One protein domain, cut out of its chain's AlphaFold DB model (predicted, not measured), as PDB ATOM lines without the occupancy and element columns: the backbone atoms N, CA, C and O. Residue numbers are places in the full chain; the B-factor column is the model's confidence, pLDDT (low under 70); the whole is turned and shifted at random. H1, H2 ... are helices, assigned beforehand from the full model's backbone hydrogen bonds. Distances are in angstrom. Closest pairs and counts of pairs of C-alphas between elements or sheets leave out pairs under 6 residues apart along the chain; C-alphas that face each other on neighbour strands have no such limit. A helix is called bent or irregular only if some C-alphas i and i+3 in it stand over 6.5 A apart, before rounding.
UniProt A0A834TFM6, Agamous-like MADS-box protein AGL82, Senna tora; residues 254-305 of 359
ATOM      1  N   ARG A 254     -19.585  14.876 -50.702       65.00
ATOM      2  CA  ARG A 254     -19.317  15.350 -49.356       65.00
ATOM      3  C   ARG A 254     -17.840  15.647 -49.140       65.00
ATOM      4  O   ARG A 254     -17.525  16.676 -48.548       65.00
ATOM      5  N   GLU A 255     -16.943  14.802 -49.636       67.62
ATOM      6  CA  GLU A 255     -15.498  15.021 -49.562       67.62
ATOM      7  C   GLU A 255     -15.083  16.252 -50.379       67.62
ATOM      8  O   GLU A 255     -14.395  17.124 -49.849       67.62
ATOM      9  N   PHE A 256     -15.613  16.417 -51.596       71.06
ATOM     10  CA  PHE A 256     -15.363  17.608 -52.420       71.06
ATOM     11  C   PHE A 256     -15.800  18.907 -51.727       71.06
ATOM     12  O   PHE A 256     -15.028  19.869 -51.637       71.06
ATOM     13  N   PHE A 257     -17.030  18.949 -51.201       72.62
ATOM     14  CA  PHE A 257     -17.528  20.127 -50.488       72.62
ATOM     15  C   PHE A 257     -16.751  20.380 -49.195       72.62
ATOM     16  O   PHE A 257     -16.485  21.536 -48.854       72.62
ATOM     17  N   ASN A 258     -16.346  19.323 -48.492       75.94
ATOM     18  CA  ASN A 258     -15.509  19.439 -47.304       75.94
ATOM     19  C   ASN A 258     -14.127  20.000 -47.639       75.94
ATOM     20  O   ASN A 258     -13.641  20.866 -46.916       75.94
ATOM     21  N   ASP A 259     -13.508  19.570 -48.731       78.62
ATOM     22  CA  ASP A 259     -12.204  20.071 -49.155       78.62
ATOM     23  C   ASP A 259     -12.272  21.537 -49.584       78.62
ATOM     24  O   ASP A 259     -11.455  22.350 -49.144       78.62
ATOM     25  N   ARG A 260     -13.318  21.922 -50.325       77.25
ATOM     26  CA  ARG A 260     -13.584  23.328 -50.662       77.25
ATOM     27  C   ARG A 260     -13.796  24.172 -49.401       77.25
ATOM     28  O   ARG A 260     -13.251  25.268 -49.282       77.25
ATOM     29  N   LYS A 261     -14.540  23.648 -48.420       78.69
ATOM     30  CA  LYS A 261     -14.753  24.299 -47.119       78.69
ATOM     31  C   LYS A 261     -13.437  24.473 -46.361       78.69
ATOM     32  O   LYS A 261     -13.178  25.563 -45.857       78.69
ATOM     33  N   LYS A 262     -12.592  23.438 -46.302       79.38
ATOM     34  CA  LYS A 262     -11.259  23.510 -45.679       79.38
ATOM     35  C   LYS A 262     -10.387  24.561 -46.360       79.38
ATOM     36  O   LYS A 262      -9.740  25.338 -45.664       79.38
ATOM     37  N   GLN A 263     -10.404  24.626 -47.692       85.00
ATOM     38  CA  GLN A 263      -9.651  25.626 -48.447       85.00
ATOM     39  C   GLN A 263     -10.071  27.048 -48.057       85.00
ATOM     40  O   GLN A 263      -9.220  27.831 -47.638       85.00
ATOM     41  N   VAL A 264     -11.373  27.349 -48.080       84.31
ATOM     42  CA  VAL A 264     -11.901  28.668 -47.683       84.31
ATOM     43  C   VAL A 264     -11.532  29.005 -46.236       84.31
ATOM     44  O   VAL A 264     -11.116  30.127 -45.939       84.31
ATOM     45  N   VAL A 265     -11.622  28.036 -45.320       78.62
ATOM     46  CA  VAL A 265     -11.205  28.220 -43.919       78.62
ATOM     47  C   VAL A 265      -9.710  28.544 -43.825       78.62
ATOM     48  O   VAL A 265      -9.336  29.453 -43.083       78.62
ATOM     49  N   SER A 266      -8.863  27.858 -44.598       79.38
ATOM     50  CA  SER A 266      -7.413  28.094 -44.628       79.38
ATOM     51  C   SER A 266      -7.035  29.454 -45.225       79.38
ATOM     52  O   SER A 266      -6.084  30.091 -44.782       79.38
ATOM     53  N   GLU A 267      -7.783  29.937 -46.215       85.69
ATOM     54  CA  GLU A 267      -7.584  31.272 -46.783       85.69
ATOM     55  C   GLU A 267      -8.026  32.344 -45.785       85.69
ATOM     56  O   GLU A 267      -7.305  33.312 -45.538       85.69
ATOM     57  N   THR A 268      -9.153  32.122 -45.108       85.19
ATOM     58  CA  THR A 268      -9.644  33.041 -44.077       85.19
ATOM     59  C   THR A 268      -8.677  33.129 -42.890       85.19
ATOM     60  O   THR A 268      -8.480  34.211 -42.336       85.19
ATOM     61  N   SER A 269      -8.046  32.020 -42.483       74.00
ATOM     62  CA  SER A 269      -7.058  32.036 -41.398       74.00
ATOM     63  C   SER A 269      -5.780  32.785 -41.782       74.00
ATOM     64  O   SER A 269      -5.264  33.538 -40.959       74.00
ATOM     65  N   LYS A 270      -5.315  32.674 -43.035       85.69
ATOM     66  CA  LYS A 270      -4.187  33.470 -43.551       85.69
ATOM     67  C   LYS A 270      -4.482  34.967 -43.492       85.69
ATOM     68  O   LYS A 270      -3.664  35.719 -42.976       85.69
ATOM     69  N   VAL A 271      -5.663  35.388 -43.950       80.94
ATOM     70  CA  VAL A 271      -6.078  36.801 -43.900       80.94
ATOM     71  C   VAL A 271      -6.188  37.293 -42.455       80.94
ATOM     72  O   VAL A 271      -5.746  38.396 -42.143       80.94
ATOM     73  N   ARG A 272      -6.730  36.475 -41.541       74.56
ATOM     74  CA  ARG A 272      -6.773  36.817 -40.109       74.56
ATOM     75  C   ARG A 272      -5.377  36.959 -39.507       74.56
ATOM     76  O   ARG A 272      -5.162  37.910 -38.765       74.56
ATOM     77  N   ARG A 273      -4.441  36.065 -39.841       74.38
ATOM     78  CA  ARG A 273      -3.051  36.146 -39.374       74.38
ATOM     79  C   ARG A 273      -2.363  37.403 -39.907       74.38
ATOM     80  O   ARG A 273      -1.872  38.175 -39.106       74.38
ATOM     81  N   GLN A 274      -2.481  37.699 -41.202       76.50
ATOM     82  CA  GLN A 274      -1.965  38.949 -41.781       76.50
ATOM     83  C   GLN A 274      -2.563  40.196 -41.117       76.50
ATOM     84  O   GLN A 274      -1.852  41.156 -40.840       76.50
ATOM     85  N   ARG A 275      -3.870  40.191 -40.824       79.12
ATOM     86  CA  ARG A 275      -4.516  41.286 -40.087       79.12
ATOM     87  C   ARG A 275      -3.908  41.463 -38.696       79.12
ATOM     88  O   ARG A 275      -3.708  42.602 -38.283       79.12
ATOM     89  N   LEU A 276      -3.656  40.367 -37.982       70.38
ATOM     90  CA  LEU A 276      -3.024  40.406 -36.666       70.38
ATOM     91  C   LEU A 276      -1.571  40.876 -36.764       70.38
ATOM     92  O   LEU A 276      -1.221  41.782 -36.024       70.38
ATOM     93  N   ASP A 277      -0.787  40.374 -37.719       69.75
ATOM     94  CA  ASP A 277       0.610  40.781 -37.935       69.75
ATOM     95  C   ASP A 277       0.728  42.287 -38.234       69.75
ATOM     96  O   ASP A 277       1.649  42.951 -37.765       69.75
ATOM     97  N   MET A 278      -0.230  42.854 -38.979       72.06
ATOM     98  CA  MET A 278      -0.286  44.297 -39.245       72.06
ATOM     99  C   MET A 278      -0.772  45.117 -38.044       72.06
ATOM    100  O   MET A 278      -0.348  46.256 -37.866       72.06
ATOM    101  N   SER A 279      -1.711  44.581 -37.259       69.69
ATOM    102  CA  SER A 279      -2.321  45.299 -36.131       69.69
ATOM    103  C   SER A 279      -1.479  45.216 -34.858       69.69
ATOM    104  O   SER A 279      -1.555  46.112 -34.021       69.69
ATOM    105  N   PHE A 280      -0.716  44.137 -34.702       66.44
ATOM    106  CA  PHE A 280       0.089  43.809 -33.533       66.44
ATOM    107  C   PHE A 280       1.400  43.158 -33.996       66.44
ATOM    108  O   PHE A 280       1.524  41.931 -33.968       66.44
ATOM    109  N   PRO A 281       2.383  43.958 -34.441       67.25
ATOM    110  CA  PRO A 281       3.703  43.443 -34.774       67.25
ATOM    111  C   PRO A 281       4.295  42.727 -33.557       67.25
ATOM    112  O   PRO A 281       4.344  43.288 -32.464       67.25
ATOM    113  N   THR A 282       4.742  41.483 -33.728       67.88
ATOM    114  CA  THR A 282       5.291  40.668 -32.627       67.88
ATOM    115  C   THR A 282       6.665  41.146 -32.151       67.88
ATOM    116  O   THR A 282       7.152  40.679 -31.126       67.88
ATOM    117  N   TRP A 283       7.291  42.072 -32.884       71.25
ATOM    118  CA  TRP A 283       8.566  42.695 -32.554       71.25
ATOM    119  C   TRP A 283       8.486  44.204 -32.789       71.25
ATOM    120  O   TRP A 283       7.984  44.651 -33.822       71.25
ATOM    121  N   ASP A 284       8.993  44.983 -31.841       71.88
ATOM    122  CA  ASP A 284       9.141  46.431 -31.963       71.88
ATOM    123  C   ASP A 284      10.636  46.738 -32.092       71.88
ATOM    124  O   ASP A 284      11.434  46.285 -31.272       71.88
ATOM    125  N   CYS A 285      11.032  47.510 -33.105       72.94
ATOM    126  CA  CYS A 285      12.440  47.841 -33.349       72.94
ATOM    127  C   CYS A 285      13.091  48.624 -32.194       72.94
ATOM    128  O   CYS A 285      14.314  48.706 -32.095       72.94
ATOM    129  N   ARG A 286      12.296  49.172 -31.264       71.19
ATOM    130  CA  ARG A 286      12.809  49.755 -30.017       71.19
ATOM    131  C   ARG A 286      13.521  48.732 -29.131       71.19
ATOM    132  O   ARG A 286      14.332  49.136 -28.301       71.19
ATOM    133  N   PHE A 287      13.254  47.438 -29.312       76.38
ATOM    134  CA  PHE A 287      13.916  46.367 -28.574       76.38
ATOM    135  C   PHE A 287      15.297  46.002 -29.134       76.38
ATOM    136  O   PHE A 287      16.107  45.461 -28.389       76.38
ATOM    137  N   ASP A 288      15.618  46.371 -30.381       77.31
ATOM    138  CA  ASP A 288      16.897  46.027 -31.034       77.31
ATOM    139  C   ASP A 288      18.123  46.629 -30.328       77.31
ATOM    140  O   ASP A 288      19.239  46.134 -30.467       77.31
ATOM    141  N   ASN A 289      17.920  47.707 -29.566       81.06
ATOM    142  CA  ASN A 289      18.981  48.432 -28.864       81.06
ATOM    143  C   ASN A 289      19.007  48.153 -27.351       81.06
ATOM    144  O   ASN A 289      19.748  48.815 -26.623       81.06
ATOM    145  N   LEU A 290      18.187  47.216 -26.858       79.38
ATOM    146  CA  LEU A 290      18.202  46.823 -25.451       79.38
ATOM    147  C   LEU A 290      19.336  45.824 -25.204       79.38
ATOM    148  O   LEU A 290      19.416  44.782 -25.849       79.38
ATOM    149  N   GLY A 291      20.201  46.136 -24.238       77.56
ATOM    150  CA  GLY A 291      21.157  45.167 -23.705       77.56
ATOM    151  C   GLY A 291      20.451  44.055 -22.922       77.56
ATOM    152  O   GLY A 291      19.314  44.222 -22.483       77.56
ATOM    153  N   GLU A 292      21.146  42.940 -22.713       80.62
ATOM    154  CA  GLU A 292      20.631  41.730 -22.053       80.62
ATOM    155  C   GLU A 292      19.976  42.015 -20.690       80.62
ATOM    156  O   GLU A 292      18.835  41.617 -20.458       80.62
ATOM    157  N   ASP A 293      20.621  42.826 -19.844       78.38
ATOM    158  CA  ASP A 293      20.085  43.224 -18.535       78.38
ATOM    159  C   ASP A 293      18.766  44.006 -18.650       78.38
ATOM    160  O   ASP A 293      17.844  43.844 -17.848       78.38
ATOM    161  N   GLN A 294      18.646  44.862 -19.671       79.38
ATOM    162  CA  GLN A 294      17.434  45.651 -19.893       79.38
ATOM    163  C   GLN A 294      16.303  44.816 -20.485       79.38
ATOM    164  O   GLN A 294      15.137  45.042 -20.156       79.38
ATOM    165  N   LEU A 295      16.641  43.826 -21.310       78.19
ATOM    166  CA  LEU A 295      15.679  42.862 -21.823       78.19
ATOM    167  C   LEU A 295      15.166  41.951 -20.694       78.19
ATOM    168  O   LEU A 295      13.960  41.735 -20.590       78.19
ATOM    169  N   GLY A 296      16.044  41.521 -19.780       76.75
ATOM    170  CA  GLY A 296      15.674  40.759 -18.581       76.75
ATOM    171  C   GLY A 296      14.747  41.528 -17.631       76.75
ATOM    172  O   GLY A 296      13.766  40.973 -17.125       76.75
ATOM    173  N   MET A 297      14.983  42.833 -17.443       78.25
ATOM    174  CA  MET A 297      14.063  43.700 -16.693       78.25
ATOM    175  C   MET A 297      12.698  43.843 -17.379       78.25
ATOM    176  O   MET A 297      11.672  43.847 -16.698       78.25
ATOM    177  N   LEU A 298      12.668  43.947 -18.712       74.50
ATOM    178  CA  LEU A 298      11.425  44.048 -19.478       74.50
ATOM    179  C   LEU A 298      10.584  42.769 -19.361       74.50
ATOM    180  O   LEU A 298       9.385  42.861 -19.105       74.50
ATOM    181  N   VAL A 299      11.206  41.595 -19.492       78.56
ATOM    182  CA  VAL A 299      10.537  40.295 -19.316       78.56
ATOM    183  C   VAL A 299       9.968  40.177 -17.901       78.56
ATOM    184  O   VAL A 299       8.775  39.934 -17.741       78.56
ATOM    185  N   SER A 300      10.761  40.503 -16.877       76.94
ATOM    186  CA  SER A 300      10.315  40.482 -15.473       76.94
ATOM    187  C   SER A 300       9.136  41.436 -15.205       76.94
ATOM    188  O   SER A 300       8.223  41.134 -14.427       76.94
ATOM    189  N   ALA A 301       9.118  42.600 -15.862       74.75
ATOM    190  CA  ALA A 301       8.029  43.575 -15.779       74.75
ATOM    191  C   ALA A 301       6.758  43.129 -16.530       74.75
ATOM    192  O   ALA A 301       5.649  43.501 -16.137       74.75
ATOM    193  N   LEU A 302       6.903  42.356 -17.610       72.38
ATOM    194  CA  LEU A 302       5.783  41.766 -18.342       72.38
ATOM    195  C   LEU A 302       5.192  40.578 -17.584       72.38
ATOM    196  O   LEU A 302       3.972  40.506 -17.468       72.38
ATOM    197  N   ASP A 303       6.019  39.716 -16.996       71.38
ATOM    198  CA  ASP A 303       5.564  38.575 -16.197       71.38
ATOM    199  C   ASP A 303       4.787  39.033 -14.955       71.38
ATOM    200  O   ASP A 303       3.691  38.544 -14.679       71.38
ATOM    201  N   SER A 304       5.280  40.061 -14.260       70.19
ATOM    202  CA  SER A 304       4.592  40.645 -13.098       70.19
ATOM    203  C   SER A 304       3.267  41.346 -13.442       70.19
ATOM    204  O   SER A 304       2.373  41.392 -12.598       70.19
ATOM    205  N   LYS A 305       3.093  41.855 -14.672       62.88
ATOM    206  CA  LYS A 305       1.830  42.460 -15.143       62.88
ATOM    207  C   LYS A 305       0.868  41.466 -15.801       62.88
ATOM    208  O   LYS A 305      -0.343  41.667 -15.723       62.88
TER     209      LYS A 305
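This is residues 254 to 305 of the 359 residues of the protein "Agamous-like MADS-box protein AGL82" of Senna tora (UniProt A0A834TFM6). One long helix, H1, sticks out as a free arm; the chain leaves its far end through a long loop and then turns off crosswise into a shorter helix, H2. The two helices do not pack on each other, and H1 makes much of the length. The printed part has 52 residues, with two named helices in the order H1, H2 and no named strand; its class is all helix. It is extended, with a radius of gyration of the C-alphas of 19.3 A and spans of 57 by 22 by 16 A.

H1 takes residues 254 to 279 and is 36.9 A long from first to last C-alpha. It begins at C-alpha 254, at (-19.317, 15.350, -49.356), and ends at C-alpha 279, at (-2.321, 45.299, -36.131). Residues 280 to 291 hold no named element. H2 takes residues 292 to 305, 20.0 A from first to last C-alpha, and ends at C-alpha 305, at (1.830, 42.460, -15.143).

H1 and H2 are apart, with no C-alpha of the one within 8 A of the other. Residues 254 to 286, of which 254 to 279 belong to H1, stand free, and so do residues 299 to 305 of H2. In H1 and H2 every pair of O i and N i+4 is within hydrogen-bond range. Neither helix is bent.

The two C-alphas farthest apart are those of Arg 254 and Asp 293, at 57.3 A. The link from H1 to H2, 12 residues, is long. The printed part has no cut. Its mean pLDDT is 75.5, and residues 254 to 255, 277, 279 to 282 and 305 are under 70.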